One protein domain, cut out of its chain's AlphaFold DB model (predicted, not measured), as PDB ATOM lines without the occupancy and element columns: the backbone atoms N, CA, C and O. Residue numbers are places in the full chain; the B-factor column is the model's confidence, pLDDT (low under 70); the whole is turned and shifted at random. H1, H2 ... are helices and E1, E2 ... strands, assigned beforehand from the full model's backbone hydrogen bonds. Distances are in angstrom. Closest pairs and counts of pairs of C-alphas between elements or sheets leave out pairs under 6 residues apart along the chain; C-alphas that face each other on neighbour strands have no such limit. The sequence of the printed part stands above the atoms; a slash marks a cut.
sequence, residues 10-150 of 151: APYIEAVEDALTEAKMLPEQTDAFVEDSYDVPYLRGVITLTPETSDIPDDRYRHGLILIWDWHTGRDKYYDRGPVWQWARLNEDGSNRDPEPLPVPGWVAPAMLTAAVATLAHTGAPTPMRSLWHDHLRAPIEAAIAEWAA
ATOM      1  N   ALA A  10     180.954 254.277 321.560       89.44
ATOM      2  CA  ALA A  10     182.135 253.421 321.422       89.44
ATOM      3  C   ALA A  10     182.195 252.306 322.489       89.44
ATOM      4  O   ALA A  10     182.335 251.152 322.090       89.44
ATOM      5  N   PRO A  11     181.928 252.561 323.792       89.94
ATOM      6  CA  PRO A  11     181.916 251.490 324.795       89.94
ATOM      7  C   PRO A  11     180.858 250.404 324.547       89.94
ATOM      8  O   PRO A  11     181.030 249.260 324.962       89.94
ATOM      9  N   TYR A  12     179.739 250.741 323.894       89.00
ATOM     10  CA  TYR A  12     178.735 249.741 323.518       89.00
ATOM     11  C   TYR A  12     179.222 248.868 322.366       89.00
ATOM     12  O   TYR A  12     179.044 247.654 322.413       89.00
ATOM     13  N   ILE A  13     179.834 249.480 321.351       92.81
ATOM     14  CA  ILE A  13     180.376 248.759 320.196       92.81
ATOM     15  C   ILE A  13     181.531 247.841 320.625       92.81
ATOM     16  O   ILE A  13     181.533 246.676 320.240       92.81
ATOM     17  N   GLU A  14     182.420 248.305 321.509       91.69
ATOM     18  CA  GLU A  14     183.478 247.485 322.126       91.69
ATOM     19  C   GLU A  14     182.890 246.270 322.868       91.69
ATOM     20  O   GLU A  14     183.313 245.136 322.659       91.69
ATOM     21  N   ALA A  15     181.834 246.463 323.666       91.31
ATOM     22  CA  ALA A  15     181.182 245.353 324.365       91.31
ATOM     23  C   ALA A  15     180.526 244.334 323.409       91.31
ATOM     24  O   ALA A  15     180.396 243.156 323.750       91.31
ATOM     25  N   VAL A  16     180.079 244.771 322.225       93.38
ATOM     26  CA  VAL A  16     179.572 243.880 321.171       93.38
ATOM     27  C   VAL A  16     180.704 243.084 320.533       93.38
ATOM     28  O   VAL A  16     180.555 241.875 320.355       93.38
ATOM     29  N   GLU A  17     181.827 243.726 320.230       94.44
ATOM     30  CA  GLU A  17     183.027 243.061 319.717       94.44
ATOM     31  C   GLU A  17     183.558 241.995 320.683       94.44
ATOM     32  O   GLU A  17     183.825 240.866 320.259       94.44
ATOM     33  N   ASP A  18     183.623 242.301 321.980       94.31
ATOM     34  CA  ASP A  18     184.012 241.338 323.014       94.31
ATOM     35  C   ASP A  18     183.078 240.116 323.011       94.31
ATOM     36  O   ASP A  18     183.529 238.969 322.964       94.31
ATOM     37  N   ALA A  19     181.759 240.340 322.981       93.75
ATOM     38  CA  ALA A  19     180.777 239.256 322.975       93.75
ATOM     39  C   ALA A  19     180.819 238.408 321.692       93.75
ATOM     40  O   ALA A  19     180.595 237.195 321.738       93.75
ATOM     41  N   LEU A  20     181.073 239.022 320.533       94.06
ATOM     42  CA  LEU A  20     181.289 238.317 319.266       94.06
ATOM     43  C   LEU A  20     182.562 237.461 319.330       94.06
ATOM     44  O   LEU A  20     182.539 236.283 318.959       94.06
ATOM     45  N   THR A  21     183.635 238.012 319.897       93.69
ATOM     46  CA  THR A  21     184.914 237.324 320.095       93.69
ATOM     47  C   THR A  21     184.779 236.110 321.014       93.69
ATOM     48  O   THR A  21     185.247 235.022 320.673       93.69
ATOM     49  N   GLU A  22     184.075 236.242 322.143       93.06
ATOM     50  CA  GLU A  22     183.778 235.124 323.052       93.06
ATOM     51  C   GLU A  22     183.000 233.993 322.361       93.06
ATOM     52  O   GLU A  22     183.221 232.809 322.638       93.06
ATOM     53  N   ALA A  23     182.128 234.341 321.412       89.44
ATOM     54  CA  ALA A  23     181.390 233.385 320.593       89.44
ATOM     55  C   ALA A  23     182.169 232.872 319.371       89.44
ATOM     56  O   ALA A  23     181.614 232.105 318.584       89.44
ATOM     57  N   LYS A  24     183.449 233.245 319.226       90.62
ATOM     58  CA  LYS A  24     184.333 232.876 318.105       90.62
ATOM     59  C   LYS A  24     183.870 233.413 316.745       90.62
ATOM     60  O   LYS A  24     184.193 232.840 315.707       90.62
ATOM     61  N   MET A  25     183.121 234.511 316.751       91.69
ATOM     62  CA  MET A  25     182.802 235.296 315.562       91.69
ATOM     63  C   MET A  25     183.744 236.498 315.536       91.69
ATOM     64  O   MET A  25     183.349 237.585 315.936       91.69
ATOM     65  N   LEU A  26     185.014 236.282 315.184       92.75
ATOM     66  CA  LEU A  26     186.050 237.308 315.317       92.75
ATOM     67  C   LEU A  26     185.844 238.401 314.256       92.75
ATOM     68  O   LEU A  26     185.986 238.095 313.063       92.75
ATOM     69  N   PRO A  27     185.529 239.651 314.642       90.12
ATOM     70  CA  PRO A  27     185.396 240.726 313.673       90.12
ATOM     71  C   PRO A  27     186.712 240.995 312.950       90.12
ATOM     72  O   PRO A  27     187.778 241.011 313.560       90.12
ATOM     73  N   GLU A  28     186.638 241.204 311.639       87.75
ATOM     74  CA  GLU A  28     187.777 241.709 310.864       87.75
ATOM     75  C   GLU A  28     187.971 243.209 311.117       87.75
ATOM     76  O   GLU A  28     189.094 243.708 311.153       87.75
ATOM     77  N   GLN A  29     186.859 243.918 311.319       83.62
ATOM     78  CA  GLN A  29     186.829 245.346 311.579       83.62
ATOM     79  C   GLN A  29     185.683 245.672 312.531       83.62
ATOM     80  O   GLN A  29     184.560 245.198 312.340       83.62
ATOM     81  N   THR A  30     185.977 246.532 313.501       85.00
ATOM     82  CA  THR A  30     185.022 247.115 314.439       85.00
ATOM     83  C   THR A  30     185.333 248.600 314.539       85.00
ATOM     84  O   THR A  30     186.428 248.968 314.951       85.00
ATOM     85  N   ASP A  31     184.381 249.458 314.178       85.56
ATOM     86  CA  ASP A  31     184.556 250.908 314.244       85.56
ATOM     87  C   ASP A  31     183.326 251.606 314.815       85.56
ATOM     88  O   ASP A  31     182.182 251.243 314.541       85.56
ATOM     89  N   ALA A  32     183.576 252.679 315.561       83.50
ATOM     90  CA  ALA A  32     182.576 253.644 315.992       83.50
ATOM     91  C   ALA A  32     182.957 255.020 315.434       83.50
ATOM     92  O   ALA A  32     184.070 255.495 315.654       83.50
ATOM     93  N   PHE A  33     182.045 255.672 314.715       84.56
ATOM     94  CA  PHE A  33     182.276 256.985 314.109       84.56
ATOM     95  C   PHE A  33     180.992 257.824 314.049       84.56
ATOM     96  O   PHE A  33     179.895 257.352 314.357       84.56
ATOM     97  N   VAL A  34     181.142 259.102 313.703       80.88
ATOM     98  CA  VAL A  34     180.021 259.965 313.308       80.88
ATOM     99  C   VAL A  34     179.940 259.920 311.793       80.88
ATOM    100  O   VAL A  34     180.943 260.164 311.123       80.88
ATOM    101  N   GLU A  35     178.769 259.610 311.254       80.25
ATOM    102  CA  GLU A  35     178.527 259.703 309.823       80.25
ATOM    103  C   GLU A  35     177.738 260.973 309.501       80.25
ATOM    104  O   GLU A  35     176.589 261.150 309.917       80.25
ATOM    105  N   ASP A  36     178.370 261.852 308.724       65.00
ATOM    106  CA  ASP A  36     177.759 263.075 308.215       65.00
ATOM    107  C   ASP A  36     176.990 262.770 306.921       65.00
ATOM    108  O   ASP A  36     177.473 262.964 305.805       65.00
ATOM    109  N   SER A  37     175.764 262.273 307.065       61.47
ATOM    110  CA  SER A  37     174.836 262.092 305.947       61.47
ATOM    111  C   SER A  37     174.025 263.378 305.738       61.47
ATOM    112  O   SER A  37     173.059 263.610 306.467       61.47
ATOM    113  N   TYR A  38     174.420 264.167 304.728       55.00
ATOM    114  CA  TYR A  38     173.798 265.362 304.111       55.00
ATOM    115  C   TYR A  38     173.115 266.409 305.024       55.00
ATOM    116  O   TYR A  38     173.473 267.580 304.935       55.00
ATOM    117  N   ASP A  39     172.172 266.024 305.887       61.03
ATOM    118  CA  ASP A  39     171.323 266.918 306.685       61.03
ATOM    119  C   ASP A  39     171.349 266.649 308.205       61.03
ATOM    120  O   ASP A  39     170.907 267.501 308.983       61.03
ATOM    121  N   VAL A  40     171.853 265.495 308.671       63.50
ATOM    122  CA  VAL A  40     171.890 265.159 310.106       63.50
ATOM    123  C   VAL A  40     173.085 264.247 310.427       63.50
ATOM    124  O   VAL A  40     173.214 263.207 309.788       63.50
ATOM    125  N   PRO A  41     173.940 264.581 311.415       69.56
ATOM    126  CA  PRO A  41     174.977 263.663 311.879       69.56
ATOM    127  C   PRO A  41     174.348 262.489 312.641       69.56
ATOM    128  O   PRO A  41     173.501 262.695 313.520       69.56
ATOM    129  N   TYR A  42     174.786 261.271 312.331       80.00
ATOM    130  CA  TYR A  42     174.386 260.048 313.031       80.00
ATOM    131  C   TYR A  42     175.586 259.430 313.744       80.00
ATOM    132  O   TYR A  42     176.704 259.452 313.231       80.00
ATOM    133  N   LEU A  43     175.362 258.860 314.930       89.69
ATOM    134  CA  LEU A  43     176.351 257.978 315.545       89.69
ATOM    135  C   LEU A  43     176.214 256.610 314.887       89.69
ATOM    136  O   LEU A  43     175.122 256.043 314.912       89.69
ATOM    137  N   ARG A  44     177.307 256.102 314.324       91.81
ATOM    138  CA  ARG A  44     177.337 254.831 313.606       91.81
ATOM    139  C   ARG A  44     178.390 253.898 314.191       91.81
ATOM    140  O   ARG A  44     179.514 254.309 314.481       91.81
ATOM    141  N   GLY A  45     178.012 252.645 314.392       92.81
ATOM    142  CA  GLY A  45     178.907 251.530 314.673       92.81
ATOM    143  C   GLY A  45     178.874 250.544 313.512       92.81
ATOM    144  O   GLY A  45     177.792 250.222 313.026       92.81
ATOM    145  N   VAL A  46     180.032 250.072 313.061       93.94
ATOM    146  CA  VAL A  46     180.145 249.085 311.981       93.94
ATOM    147  C   VAL A  46     180.996 247.918 312.449       93.94
ATOM    148  O   VAL A  46     182.060 248.122 313.027       93.94
ATOM    149  N   ILE A  47     180.519 246.703 312.186       95.19
ATOM    150  CA  ILE A  47     181.224 245.461 312.503       95.19
ATOM    151  C   ILE A  47     181.206 244.561 311.272       95.19
ATOM    152  O   ILE A  47     180.133 244.223 310.769       95.19
ATOM    153  N   THR A  48     182.381 244.144 310.811       94.69
ATOM    154  CA  THR A  48     182.549 243.242 309.666       94.69
ATOM    155  C   THR A  48     182.923 241.845 310.142       94.69
ATOM    156  O   THR A  48     183.891 241.673 310.881       94.69
ATOM    157  N   LEU A  49     182.171 240.839 309.690       93.75
ATOM    158  CA  LEU A  49     182.413 239.426 309.972       93.75
ATOM    159  C   LEU A  49     182.631 238.672 308.660       93.75
ATOM    160  O   LEU A  49     181.728 238.632 307.822       93.75
ATOM    161  N   THR A  50     183.780 238.020 308.491       91.75
ATOM    162  CA  THR A  50     184.085 237.217 307.295       91.75
ATOM    163  C   THR A  50     184.117 235.722 307.614       91.75
ATOM    164  O   THR A  50     184.346 235.352 308.766       91.75
ATOM    165  N   PRO A  51     183.909 234.832 306.623       89.19
ATOM    166  CA  PRO A  51     184.003 233.379 306.827       89.19
ATOM    167  C   PRO A  51     185.368 232.895 307.334       89.19
ATOM    168  O   PRO A  51     185.488 231.805 307.885       89.19
ATOM    169  N   GLU A  52     186.419 233.683 307.110       85.88
ATOM    170  CA  GLU A  52     187.799 233.334 307.451       85.88
ATOM    171  C   GLU A  52     188.072 233.479 308.950       85.88
ATOM    172  O   GLU A  52     188.850 232.714 309.523       85.88
ATOM    173  N   THR A  53     187.426 234.456 309.589       82.56
ATOM    174  CA  THR A  53     187.646 234.817 310.996       82.56
ATOM    175  C   THR A  53     186.449 234.496 311.883       82.56
ATOM    176  O   THR A  53     186.584 234.347 313.097       82.56
ATOM    177  N   SER A  54     185.272 234.357 311.285       81.69
ATOM    178  CA  SER A  54     184.020 234.025 311.947       81.69
ATOM    179  C   SER A  54     183.473 232.754 311.319       81.69
ATOM    180  O   SER A  54     183.446 232.663 310.100       81.69
ATOM    181  N   ASP A  55     183.029 231.792 312.133       79.56
ATOM    182  CA  ASP A  55     182.458 230.490 311.726       79.56
ATOM    183  C   ASP A  55     181.123 230.644 310.957       79.56
ATOM    184  O   ASP A  55     180.052 230.208 311.375       79.56
ATOM    185  N   ILE A  56     181.170 231.380 309.850       85.00
ATOM    186  CA  ILE A  56     180.074 231.745 308.971       85.00
ATOM    187  C   ILE A  56     180.203 230.870 307.723       85.00
ATOM    188  O   ILE A  56     181.278 230.813 307.125       85.00
ATOM    189  N   PRO A  57     179.120 230.216 307.272       83.25
ATOM    190  CA  PRO A  57     179.164 229.403 306.063       83.25
ATOM    191  C   PRO A  57     179.527 230.222 304.805       83.25
ATOM    192  O   PRO A  57     178.745 231.063 304.350       83.25
ATOM    193  N   ASP A  58     180.702 229.948 304.223       86.19
ATOM    194  CA  ASP A  58     181.226 230.579 302.991       86.19
ATOM    195  C   ASP A  58     180.307 230.353 301.772       86.19
ATOM    196  O   ASP A  58     180.127 231.219 300.916       86.19
ATOM    197  N   ASP A  59     179.613 229.212 301.720       86.62
ATOM    198  CA  ASP A  59     178.654 228.898 300.656       86.62
ATOM    199  C   ASP A  59     177.450 229.855 300.624       86.62
ATOM    200  O   ASP A  59     176.833 230.051 299.570       86.62
ATOM    201  N   ARG A  60     177.126 230.479 301.761       85.88
ATOM    202  CA  ARG A  60     176.027 231.438 301.894       85.88
ATOM    203  C   ARG A  60     176.493 232.886 301.914       85.88
ATOM    204  O   ARG A  60     175.819 233.747 301.341       85.88
ATOM    205  N   TYR A  61     177.603 233.145 302.590       90.75
ATOM    206  CA  TYR A  61     178.119 234.482 302.853       90.75
ATOM    207  C   TYR A  61     179.573 234.579 302.422       90.75
ATOM    208  O   TYR A  61     180.441 234.892 303.226       90.75
ATOM    209  N   ARG A  62     179.817 234.336 301.134       92.12
ATOM    210  CA  ARG A  62     181.164 234.252 300.557       92.12
ATOM    211  C   ARG A  62     182.119 235.376 300.964       92.12
ATOM    212  O   ARG A  62     183.294 235.140 301.188       92.12
ATOM    213  N   HIS A  63     181.614 236.602 301.023       92.50
ATOM    214  CA  HIS A  63     182.414 237.782 301.369       92.50
ATOM    215  C   HIS A  63     182.131 238.288 302.786       92.50
ATOM    216  O   HIS A  63     182.672 239.304 303.198       92.50
ATOM    217  N   GLY A  64     181.278 237.586 303.534       93.75
ATOM    218  CA  GLY A  64     180.908 237.937 304.895       93.75
ATOM    219  C   GLY A  64     179.638 238.771 305.032       93.75
ATOM    220  O   GLY A  64     178.778 238.857 304.144       93.75
ATOM    221  N   LEU A  65     179.520 239.344 306.222       94.25
ATOM    222  CA  LEU A  65     178.402 240.118 306.727       94.25
ATOM    223  C   LEU A  65     178.915 241.425 307.318       94.25
ATOM    224  O   LEU A  65     179.988 241.470 307.914       94.25
ATOM    225  N   ILE A  66     178.090 242.459 307.225       95.25
ATOM    226  CA  ILE A  66     178.282 243.715 307.945       95.25
ATOM    227  C   ILE A  66     177.106 243.923 308.892       95.25
ATOM    228  O   ILE A  66     175.951 243.733 308.505       95.25
ATOM    229  N   LEU A  67     177.404 244.289 310.134       95.81
ATOM    230  CA  LEU A  67     176.438 244.747 311.122       95.81
ATOM    231  C   LEU A  67     176.588 246.255 311.256       95.81
ATOM    232  O   LEU A  67     177.703 246.764 311.366       95.81
ATOM    233  N   ILE A  68     175.463 246.956 311.250       94.94
ATOM    234  CA  ILE A  68     175.423 248.411 311.341       94.94
ATOM    235  C   ILE A  68     174.538 248.768 312.524       94.94
ATOM    236  O   ILE A  68     173.404 248.302 312.628       94.94
ATOM    237  N   TRP A  69     175.069 249.587 313.414       94.69
ATOM    238  CA  TRP A  69     174.322 250.213 314.486       94.69
ATOM    239  C   TRP A  69     174.221 251.699 314.198       94.69
ATOM    240  O   TRP A  69     175.248 252.368 314.159       94.69
ATOM    241  N   ASP A  70     173.008 252.212 314.047       91.31
ATOM    242  CA  ASP A  70     172.771 253.633 313.812       91.31
ATOM    243  C   ASP A  70     171.932 254.224 314.930       91.31
ATOM    244  O   ASP A  70     170.866 253.705 315.259       91.31
ATOM    245  N   TRP A  71     172.374 255.351 315.487       89.81
ATOM    246  CA  TRP A  71     171.540 256.166 316.359       89.81
ATOM    247  C   TRP A  71     170.882 257.298 315.580       89.81
ATOM    248  O   TRP A  71     171.514 258.297 315.222       89.81
ATOM    249  N   HIS A  72     169.575 257.173 315.372       85.00
ATOM    250  CA  HIS A  72     168.781 258.188 314.705       85.00
ATOM    251  C   HIS A  72     168.336 259.268 315.692       85.00
ATOM    252  O   HIS A  72     167.753 259.004 316.746       85.00
ATOM    253  N   THR A  73     168.537 260.528 315.316       79.12
ATOM    254  CA  THR A  73     168.090 261.686 316.110       79.12
ATOM    255  C   THR A  73     166.565 261.879 316.088       79.12
ATOM    256  O   THR A  73     166.039 262.660 316.884       79.12
ATOM    257  N   GLY A  74     165.856 261.211 315.167       78.88
ATOM    258  CA  GLY A  74     164.441 261.444 314.858       78.88
ATOM    259  C   GLY A  74     164.174 262.715 314.042       78.88
ATOM    260  O   GLY A  74     163.027 263.137 313.928       78.88
ATOM    261  N   ARG A  75     165.221 263.371 313.514       75.38
ATOM    262  CA  ARG A  75     165.081 264.504 312.577       75.38
ATOM    263  C   ARG A  75     164.806 264.052 311.145       75.38
ATOM    264  O   ARG A  75     164.230 264.815 310.375       75.38
ATOM    265  N   ASP A  76     165.210 262.831 310.803       71.50
ATOM    266  CA  ASP A  76     164.834 262.194 309.548       71.50
ATOM    267  C   ASP A  76     163.383 261.701 309.637       71.50
ATOM    268  O   ASP A  76     163.007 260.993 310.566       71.50
ATOM    269  N   LYS A  77     162.564 262.063 308.646       69.94
ATOM    270  CA  LYS A  77     161.157 261.648 308.540       69.94
ATOM    271  C   LYS A  77     160.974 260.137 308.348       69.94
ATOM    272  O   LYS A  77     159.843 259.665 308.448       69.94
ATOM    273  N   TYR A  78     162.036 259.409 308.008       71.75
ATOM    274  CA  TYR A  78     161.988 257.968 307.767       71.75
ATOM    275  C   TYR A  78     162.348 257.121 308.990       71.75
ATOM    276  O   TYR A  78     162.063 255.925 308.975       71.75
ATOM    277  N   TYR A  79     162.922 257.717 310.041       72.56
ATOM    278  CA  TYR A  79     163.419 256.972 311.194       72.56
ATOM    279  C   TYR A  79     162.953 257.573 312.514       72.56
ATOM    280  O   TYR A  79     163.133 258.762 312.786       72.56
ATOM    281  N   ASP A  80     162.397 256.714 313.369       81.00
ATOM    282  CA  ASP A  80     162.122 257.068 314.755       81.00
ATOM    283  C   ASP A  80     163.424 257.395 315.493       81.00
ATOM    284  O   ASP A  80     164.502 256.893 315.175       81.00
ATOM    285  N   ARG A  81     163.323 258.242 316.521       84.25
ATOM    286  CA  ARG A  81     164.468 258.551 317.375       84.25
ATOM    287  C   ARG A  81     164.926 257.302 318.126       84.25
ATOM    288  O   ARG A  81     164.145 256.707 318.867       84.25
ATOM    289  N   GLY A  82     166.219 257.013 318.053       86.94
ATOM    290  CA  GLY A  82     166.868 255.965 318.822       86.94
ATOM    291  C   GLY A  82     167.756 255.061 317.976       86.94
ATOM    292  O   GLY A  82     167.930 255.290 316.780       86.94
ATOM    293  N   PRO A  83     168.351 254.047 318.616       90.31
ATOM    294  CA  PRO A  83     169.220 253.107 317.937       90.31
ATOM    295  C   PRO A  83     168.459 252.083 317.101       90.31
ATOM    296  O   PRO A  83     167.405 251.588 317.514       90.31
ATOM    297  N   VAL A  84     169.060 251.682 315.989       92.06
ATOM    298  CA  VAL A  84     168.609 250.584 315.137       92.06
ATOM    299  C   VAL A  84     169.811 249.716 314.785       92.06
ATOM    300  O   VAL A  84     170.879 250.218 314.451       92.06
ATOM    301  N   TRP A  85     169.621 248.399 314.864       94.38
ATOM    302  CA  TRP A  85     170.559 247.432 314.305       94.38
ATOM    303  C   TRP A  85     170.101 247.027 312.909       94.38
ATOM    304  O   TRP A  85     168.933 246.697 312.695       94.38
ATOM    305  N   GLN A  86     171.038 247.001 311.976       95.31
ATOM    306  CA  GLN A  86     170.862 246.526 310.614       95.31
ATOM    307  C   GLN A  86     171.968 245.535 310.271       95.31
ATOM    308  O   GLN A  86     172.991 245.439 310.954       95.31
ATOM    309  N   TRP A  87     171.757 244.789 309.198       95.62
ATOM    310  CA  TRP A  87     172.749 243.893 308.641       95.62
ATOM    311  C   TRP A  87     172.690 243.916 307.118       95.62
ATOM    312  O   TRP A  87     171.649 244.200 306.526       95.62
ATOM    313  N   ALA A  88     173.800 243.579 306.475       95.38
ATOM    314  CA  ALA A  88     173.827 243.330 305.044       95.38
ATOM    315  C   ALA A  88     174.858 242.256 304.702       95.38
ATOM    316  O   ALA A  88     175.746 241.929 305.495       95.38
ATOM    317  N   ARG A  89     174.748 241.717 303.489       94.44
ATOM    318  CA  ARG A  89     175.824 240.922 302.892       94.44
ATOM    319  C   ARG A  89     176.911 241.852 302.378       94.44
ATOM    320  O   ARG A  89     176.600 242.905 301.818       94.44
ATOM    321  N   LEU A  90     178.156 241.420 302.514       94.06
ATOM    322  CA  LEU A  90     179.272 242.080 301.857       94.06
ATOM    323  C   LEU A  90     179.389 241.632 300.399       94.06
ATOM    324  O   LEU A  90     179.124 240.478 300.049       94.06
ATOM    325  N   ASN A  91     179.771 242.576 299.552       92.62
ATOM    326  CA  ASN A  91     180.245 242.336 298.199       92.62
ATOM    327  C   ASN A  91     181.755 242.054 298.227       92.62
ATOM    328  O   ASN A  91     182.428 242.298 299.226       92.62
ATOM    329  N   GLU A  92     182.306 241.580 297.109       90.19
ATOM    330  CA  GLU A  92     183.746 241.299 296.968       90.19
ATOM    331  C   GLU A  92     184.636 242.524 297.238       90.19
ATOM    332  O   GLU A  92     185.753 242.385 297.725       90.19
ATOM    333  N   ASP A  93     184.138 243.727 296.951       89.12
ATOM    334  CA  ASP A  93     184.848 244.991 297.163       89.12
ATOM    335  C   ASP A  93     184.698 245.555 298.590       89.12
ATOM    336  O   ASP A  93     185.105 246.688 298.843       89.12
ATOM    337  N   GLY A  94     184.086 244.798 299.511       85.19
ATOM    338  CA  GLY A  94     183.811 245.226 300.886       85.19
ATOM    339  C   GLY A  94     182.634 246.200 301.018       85.19
ATOM    340  O   GLY A  94     182.297 246.615 302.125       85.19
ATOM    341  N   SER A  95     181.972 246.564 299.916       89.38
ATOM    342  CA  SER A  95     180.738 247.347 299.971       89.38
ATOM    343  C   SER A  95     179.545 246.482 300.384       89.38
ATOM    344  O   SER A  95     179.590 245.253 300.366       89.38
ATOM    345  N   ASN A  96     178.430 247.129 300.705       91.12
ATOM    346  CA  ASN A  96     177.140 246.473 300.864       91.12
ATOM    347  C   ASN A  96     176.062 247.249 300.098       91.12
ATOM    348  O   ASN A  96     176.274 248.391 299.683       91.12
ATOM    349  N   ARG A  97     174.909 246.615 299.881       83.19
ATOM    350  CA  ARG A  97     173.716 247.280 299.349       83.19
ATOM    351  C   ARG A  97     172.540 247.016 300.271       83.19
ATOM    352  O   ARG A  97     172.370 245.884 300.713       83.19
ATOM    353  N   ASP A  98     171.756 248.066 300.493       84.31
ATOM    354  CA  ASP A  98     170.451 248.046 301.152       84.31
ATOM    355  C   ASP A  98     170.420 247.268 302.486       84.31
ATOM    356  O   ASP A  98     169.812 246.200 302.556       84.31
ATOM    357  N   PRO A  99     171.056 247.783 303.560       92.50
ATOM    358  CA  PRO A  99     171.003 247.148 304.872       92.50
ATOM    359  C   PRO A  99     169.579 246.903 305.373       92.50
ATOM    360  O   PRO A  99     168.739 247.806 305.424       92.50
ATOM    361  N   GLU A 100     169.328 245.677 305.816       93.00
ATOM    362  CA  GLU A 100     168.046 245.240 306.351       93.00
ATOM    363  C   GLU A 100     168.032 245.347 307.882       93.00
ATOM    364  O   GLU A 100     169.039 245.062 308.531       93.00
ATOM    365  N   PRO A 101     166.901 245.711 308.506       92.06
ATOM    366  CA  PRO A 101     166.814 245.789 309.959       92.06
ATOM    367  C   PRO A 101     166.957 244.407 310.610       92.06
ATOM    368  O   PRO A 101     166.318 243.432 310.207       92.06
ATOM    369  N   LEU A 102     167.743 244.332 311.685       92.81
ATOM    370  CA  LEU A 102     167.750 243.180 312.578       92.81
ATOM    371  C   LEU A 102     166.552 243.270 313.543       92.81
ATOM    372  O   LEU A 102     166.319 244.320 314.142       92.81
ATOM    373  N   PRO A 103     165.795 242.180 313.762       89.94
ATOM    374  CA  PRO A 103     164.622 242.149 314.636       89.94
ATOM    375  C   PRO A 103     165.013 242.052 316.124       89.94
ATOM    376  O   PRO A 103     164.504 241.206 316.868       89.94
ATOM    377  N   VAL A 104     165.922 242.923 316.557       89.06
ATOM    378  CA  VAL A 104     166.424 243.056 317.929       89.06
ATOM    379  C   VAL A 104     166.273 244.512 318.390       89.06
ATOM    380  O   VAL A 104     166.240 245.417 317.557       89.06
ATOM    381  N   PRO A 105     166.158 244.784 319.702       89.38
ATOM    382  CA  PRO A 105     166.200 246.157 320.204       89.38
ATOM    383  C   PRO A 105     167.496 246.870 319.791       89.38
ATOM    384  O   PRO A 105     168.556 246.254 319.784       89.38
ATOM    385  N   GLY A 106     167.456 248.177 319.522       88.19
ATOM    386  CA  GLY A 106     168.677 248.918 319.176       88.19
ATOM    387  C   GLY A 106     169.719 248.980 320.305       88.19
ATOM    388  O   GLY A 106     170.906 249.084 320.032       88.19
ATOM    389  N   TRP A 107     169.295 248.827 321.565       87.38
ATOM    390  CA  TRP A 107     170.170 248.588 322.726       87.38
ATOM    391  C   TRP A 107     170.090 247.132 323.202       87.38
ATOM    392  O   TRP A 107     169.888 246.847 324.383       87.38
ATOM    393  N   VAL A 108     170.153 246.180 322.273       88.62
ATOM    394  CA  VAL A 108     170.167 244.757 322.621       88.62
ATOM    395  C   VAL A 108     171.436 244.408 323.406       88.62
ATOM    396  O   VAL A 108     172.506 244.974 323.190       88.62
ATOM    397  N   ALA A 109     171.313 243.454 324.326       87.69
ATOM    398  CA  ALA A 109     172.450 242.871 325.024       87.69
ATOM    399  C   ALA A 109     173.482 242.295 324.027       87.69
ATOM    400  O   ALA A 109     173.069 241.509 323.171       87.69
ATOM    401  N   PRO A 110     174.792 242.581 324.171       92.12
ATOM    402  CA  PRO A 110     175.835 242.059 323.284       92.12
ATOM    403  C   PRO A 110     175.737 240.554 323.000       92.12
ATOM    404  O   PRO A 110     175.610 240.150 321.851       92.12
ATOM    405  N   ALA A 111     175.635 239.716 324.037       87.88
ATOM    406  CA  ALA A 111     175.509 238.264 323.870       87.88
ATOM    407  C   ALA A 111     174.248 237.830 323.089       87.88
ATOM    408  O   ALA A 111     174.260 236.826 322.377       87.88
ATOM    409  N   MET A 112     173.151 238.585 323.201       87.31
ATOM    410  CA  MET A 112     171.921 238.309 322.449       87.31
ATOM    411  C   MET A 112     172.049 238.743 320.989       87.31
ATOM    412  O   MET A 112     171.542 238.046 320.112       87.31
ATOM    413  N   LEU A 113     172.730 239.862 320.720       91.88
ATOM    414  CA  LEU A 113     173.068 240.259 319.355       91.88
ATOM    415  C   LEU A 113     173.930 239.183 318.700       91.88
ATOM    416  O   LEU A 113     173.581 238.704 317.628       91.88
ATOM    417  N   THR A 114     174.975 238.727 319.387       91.12
ATOM    418  CA  THR A 114     175.836 237.638 318.925       91.12
ATOM    419  C   THR A 114     175.041 236.373 318.606       91.12
ATOM    420  O   THR A 114     175.199 235.803 317.531       91.12
ATOM    421  N   ALA A 115     174.118 235.952 319.477       88.75
ATOM    422  CA  ALA A 115     173.262 234.796 319.211       88.75
ATOM    423  C   ALA A 115     172.339 235.004 317.991       88.75
ATOM    424  O   ALA A 115     172.127 234.075 317.202       88.75
ATOM    425  N   ALA A 116     171.799 236.214 317.808       91.06
ATOM    426  CA  ALA A 116     170.977 236.562 316.649       91.06
ATOM    427  C   ALA A 116     171.793 236.534 315.349       91.06
ATOM    428  O   ALA A 116     171.337 235.975 314.352       91.06
ATOM    429  N   VAL A 117     173.014 237.071 315.379       92.12
ATOM    430  CA  VAL A 117     173.946 237.106 314.247       92.12
ATOM    431  C   VAL A 117     174.451 235.705 313.902       92.12
ATOM    432  O   VAL A 117     174.438 235.328 312.733       92.12
ATOM    433  N   ALA A 118     174.789 234.882 314.896       89.12
ATOM    434  CA  ALA A 118     175.139 233.480 314.685       89.12
ATOM    435  C   ALA A 118     173.980 232.708 314.035       89.12
ATOM    436  O   ALA A 118     174.181 231.952 313.084       89.12
ATOM    437  N   THR A 119     172.747 232.934 314.499       87.56
ATOM    438  CA  THR A 119     171.553 232.316 313.904       87.56
ATOM    439  C   THR A 119     171.346 232.785 312.464       87.56
ATOM    440  O   THR A 119     171.085 231.961 311.588       87.56
ATOM    441  N   LEU A 120     171.498 234.083 312.195       90.50
ATOM    442  CA  LEU A 120     171.435 234.650 310.848       90.50
ATOM    443  C   LEU A 120     172.480 234.003 309.928       90.50
ATOM    444  O   LEU A 120     172.116 233.494 308.871       90.50
ATOM    445  N   ALA A 121     173.742 233.933 310.356       88.94
ATOM    446  CA  ALA A 121     174.821 233.290 309.611       88.94
ATOM    447  C   ALA A 121     174.469 231.833 309.235       88.94
ATOM    448  O   ALA A 121     174.584 231.411 308.081       88.94
ATOM    449  N   HIS A 122     173.927 231.069 310.184       84.81
ATOM    450  CA  HIS A 122     173.652 229.642 309.999       84.81
ATOM    451  C   HIS A 122     172.320 229.321 309.325       84.81
ATOM    452  O   HIS A 122     172.192 228.262 308.703       84.81
ATOM    453  N   THR A 123     171.340 230.224 309.344       84.69
ATOM    454  CA  THR A 123     170.006 229.980 308.754       84.69
ATOM    455  C   THR A 123     169.711 230.811 307.508       84.69
ATOM    456  O   THR A 123     168.860 230.429 306.709       84.69
ATOM    457  N   GLY A 124     170.422 231.922 307.307       84.88
ATOM    458  CA  GLY A 124     170.140 232.879 306.245       84.88
ATOM    459  C   GLY A 124     168.999 233.838 306.575       84.88
ATOM    460  O   GLY A 124     168.661 234.669 305.736       84.88
ATOM    461  N   ALA A 125     168.396 233.716 307.762       83.75
ATOM    462  CA  ALA A 125     167.225 234.475 308.168       83.75
ATOM    463  C   ALA A 125     167.438 235.119 309.547       83.75
ATOM    464  O   ALA A 125     167.828 234.436 310.502       83.75
ATOM    465  N   PRO A 126     167.151 236.422 309.697       83.12
ATOM    466  CA  PRO A 126     167.247 237.071 310.991       83.12
ATOM    467  C   PRO A 126     166.150 236.540 311.923       83.12
ATOM    468  O   PRO A 126     164.965 236.535 311.586       83.12
ATOM    469  N   THR A 127     166.541 236.084 313.112       73.44
ATOM    470  CA  THR A 127     165.606 235.549 314.112       73.44
ATOM    471  C   THR A 127     165.335 236.595 315.191       73.44
ATOM    472  O   THR A 127     166.291 237.123 315.762       73.44
ATOM    473  N   PRO A 128     164.064 236.902 315.511       76.06
ATOM    474  CA  PRO A 128     163.742 237.850 316.568       76.06
ATOM    475  C   PRO A 128     164.303 237.407 317.919       76.06
ATOM    476  O   PRO A 128     164.044 236.291 318.369       76.06
ATOM    477  N   MET A 129     164.999 238.309 318.607       73.44
ATOM    478  CA  MET A 129     165.444 238.097 319.984       73.44
ATOM    479  C   MET A 129     165.031 239.283 320.850       73.44
ATOM    480  O   MET A 129     165.270 240.441 320.514       73.44
ATOM    481  N   ARG A 130     164.366 238.996 321.972       58.75
ATOM    482  CA  ARG A 130     163.839 240.004 322.902       58.75
ATOM    483  C   ARG A 130     164.241 239.634 324.326       58.75
ATOM    484  O   ARG A 130     163.489 238.978 325.035       58.75
ATOM    485  N   SER A 131     165.444 240.029 324.727       55.41
ATOM    486  CA  SER A 131     165.875 240.008 326.127       55.41
ATOM    487  C   SER A 131     166.565 241.331 326.453       55.41
ATOM    488  O   SER A 131     167.409 241.793 325.689       55.41
ATOM    489  N   LEU A 132     166.175 241.945 327.572       56.88
ATOM    490  CA  LEU A 132     166.631 243.263 328.039       56.88
ATOM    491  C   LEU A 132     167.688 243.144 329.158       56.88
ATOM    492  O   LEU A 132     167.816 244.036 329.988       56.88
ATOM    493  N   TRP A 133     168.430 242.029 329.225       45.78
ATOM    494  CA  TRP A 133     169.319 241.676 330.353       45.78
ATOM    495  C   TRP A 133     170.375 242.759 330.699       45.78
ATOM    496  O   TRP A 133     170.854 242.812 331.830       45.78
ATOM    497  N   HIS A 134     170.692 243.678 329.776       52.59
ATOM    498  CA  HIS A 134     171.652 244.777 329.973       52.59
ATOM    499  C   HIS A 134     171.029 246.187 330.015       52.59
ATOM    500  O   HIS A 134     171.717 247.165 329.740       52.59
ATOM    501  N   ASP A 135     169.761 246.335 330.418       57.44
ATOM    502  CA  ASP A 135     169.100 247.656 330.537       57.44
ATOM    503  C   ASP A 135     169.869 248.640 331.458       57.44
ATOM    504  O   ASP A 135     169.777 249.855 331.314       57.44
ATOM    505  N   HIS A 136     170.717 248.127 332.359       56.84
ATOM    506  CA  HIS A 136     171.614 248.932 333.197       56.84
ATOM    507  C   HIS A 136     172.700 249.699 332.416       56.84
ATOM    508  O   HIS A 136     173.185 250.712 332.915       56.84
ATOM    509  N   LEU A 137     173.077 249.254 331.208       55.91
ATOM    510  CA  LEU A 137     174.010 249.968 330.322       55.91
ATOM    511  C   LEU A 137     173.303 251.021 329.461       55.91
ATOM    512  O   LEU A 137     173.938 251.958 328.993       55.91
ATOM    513  N   ARG A 138     171.984 250.906 329.281       68.00
ATOM    514  CA  ARG A 138     171.203 251.801 328.423       68.00
ATOM    515  C   ARG A 138     171.190 253.238 328.938       68.00
ATOM    516  O   ARG A 138     171.500 254.158 328.189       68.00
ATOM    517  N   ALA A 139     170.840 253.435 330.210       72.31
ATOM    518  CA  ALA A 139     170.663 254.775 330.772       72.31
ATOM    519  C   ALA A 139     171.955 255.627 330.766       72.31
ATOM    520  O   ALA A 139     171.876 256.786 330.359       72.31
ATOM    521  N   PRO A 140     173.142 255.097 331.140       73.31
ATOM    522  CA  PRO A 140     174.399 255.838 331.019       73.31
ATOM    523  C   PRO A 140     174.718 256.276 329.584       73.31
ATOM    524  O   PRO A 140     175.192 257.389 329.374       73.31
ATOM    525  N   ILE A 141     174.433 255.427 328.595       69.25
ATOM    526  CA  ILE A 141     174.770 255.704 327.195       69.25
ATOM    527  C   ILE A 141     173.769 256.681 326.572       69.25
ATOM    528  O   ILE A 141     174.173 257.630 325.906       69.25
ATOM    529  N   GLU A 142     172.469 256.528 326.841       78.31
ATOM    530  CA  GLU A 142     171.461 257.506 326.412       78.31
ATOM    531  C   GLU A 142     171.730 258.900 327.006       78.31
ATOM    532  O   GLU A 142     171.551 259.901 326.309       78.31
ATOM    533  N   ALA A 143     172.210 258.973 328.254       77.94
ATOM    534  CA  ALA A 143     172.632 260.227 328.874       77.94
ATOM    535  C   ALA A 143     173.858 260.834 328.169       77.94
ATOM    536  O   ALA A 143     173.817 262.004 327.791       77.94
ATOM    537  N   ALA A 144     174.898 260.037 327.907       74.62
ATOM    538  CA  ALA A 144     176.093 260.492 327.193       74.62
ATOM    539  C   ALA A 144     175.778 260.980 325.765       74.62
ATOM    540  O   ALA A 144     176.312 261.994 325.319       74.62
ATOM    541  N   ILE A 145     174.868 260.302 325.055       74.81
ATOM    542  CA  ILE A 145     174.407 260.737 323.729       74.81
ATOM    543  C   ILE A 145     173.646 262.063 323.818       74.81
ATOM    544  O   ILE A 145     173.824 262.933 322.967       74.81
ATOM    545  N   ALA A 146     172.795 262.238 324.833       79.25
ATOM    546  CA  ALA A 146     172.059 263.484 325.027       79.25
ATOM    547  C   ALA A 146     172.989 264.666 325.348       79.25
ATOM    548  O   ALA A 146     172.758 265.763 324.840       79.25
ATOM    549  N   GLU A 147     174.034 264.442 326.149       79.06
ATOM    550  CA  GLU A 147     175.070 265.440 326.442       79.06
ATOM    551  C   GLU A 147     175.870 265.811 325.190       79.06
ATOM    552  O   GLU A 147     175.999 266.995 324.882       79.06
ATOM    553  N   TRP A 148     176.327 264.816 324.423       79.94
ATOM    554  CA  TRP A 148     177.018 265.031 323.148       79.94
ATOM    555  C   TRP A 148     176.156 265.809 322.143       79.94
ATOM    556  O   TRP A 148     176.638 266.718 321.480       79.94
ATOM    557  N   ALA A 149     174.859 265.505 322.054       73.25
ATOM    558  CA  ALA A 149     173.953 266.199 321.140       73.25
ATOM    559  C   ALA A 149     173.684 267.671 321.524       73.25
ATOM    560  O   ALA A 149     173.121 268.414 320.717       73.25
ATOM    561  N   ALA A 150     174.015 268.079 322.755       67.38
ATOM    562  CA  ALA A 150     173.818 269.434 323.266       67.38
ATOM    563  C   ALA A 150     175.090 270.305 323.229       67.38
ATOM    564  O   ALA A 150     174.979 271.517 323.440       67.38
TER     565      ALA A 150
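This is residues 10 to 150 of the 151 residues of an uncharacterized protein of Streptomyces swartbergensis (UniProt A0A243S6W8). A twisted sheet of four strands, E1 to E4, has two helices, H1 and H2, packed over one face, while the third helix, H3, lies off to the side near H1. The sheet and these two helices make two layers, helices on one face of a sheet. The printed part has 141 residues, with three named helices and four named strands in the order H1 E1 E2 E3 E4 H2 H3. The sheet's order is E1 E2 E3 E4, antiparallel throughout, and the class is mixed, helices and strands. The whole is compact, with a radius of gyration of the C-alphas of 14.8 A and spans of 46 by 34 by 23 A.

H1, residues 10 to 22, is 18.4 A long and begins at C-alpha 10 (182.135, 253.421, 321.422). E1, residues 29 to 37, is 21.4 A long and bends by 65 degrees at residue 32. E2, residues 40 to 49, is 27.8 A long and begins at C-alpha 40 (171.890, 265.159, 310.106). E3, residues 65 to 72, is 22.0 A long, and E4, residues 82 to 89, 23.7 A. H2, residues 110 to 123, is 19.8 A long. H3, residues 135 to 148, is 20.5 A long and ends at C-alpha 148 (177.018, 265.031, 323.148).

E1 to E4 form a meander, each strand the antiparallel neighbour of the one before. In the hairpin E1 and E2, N 33 and O 44 are 2.9 A apart, within hydrogen-bond range. In the hairpin E2 and E3, N 45 and O 69 are at 2.8 A, and in the hairpin E3 and E4, N 84 and O 70 are at 2.8 A. H1 is on the sheet at a height of 9.7 A, over E1 and E2, along the strands at 14 degrees to E2 on the local plane. The closest C-alphas of H1 and E1 are those of Ala 10 and Ala 32, 5.5 A apart. H2, also on the sheet, touches H1 at a steep tilt of 54 degrees, the same way; the closest C-alphas are those of Val 16 and Pro 110, 4.7 A. H3 is near H1, with 6 pairs of C-alphas within 10 A, and apart from H2. Every O i to N i+4 pair is within hydrogen-bond range in H1 and H2, and 7 of 10 in H3.

The two C-alphas farthest apart are those of Asp 59 and Ala 150, 46.7 A. The printed part has no cut. The links E2 to E3, E4 to H2 and H2 to H3 are long. Mean pLDDT of the printed part is 83.9; residues 36 to 41, 77, 130 to 138, 141 and 150 are under 70.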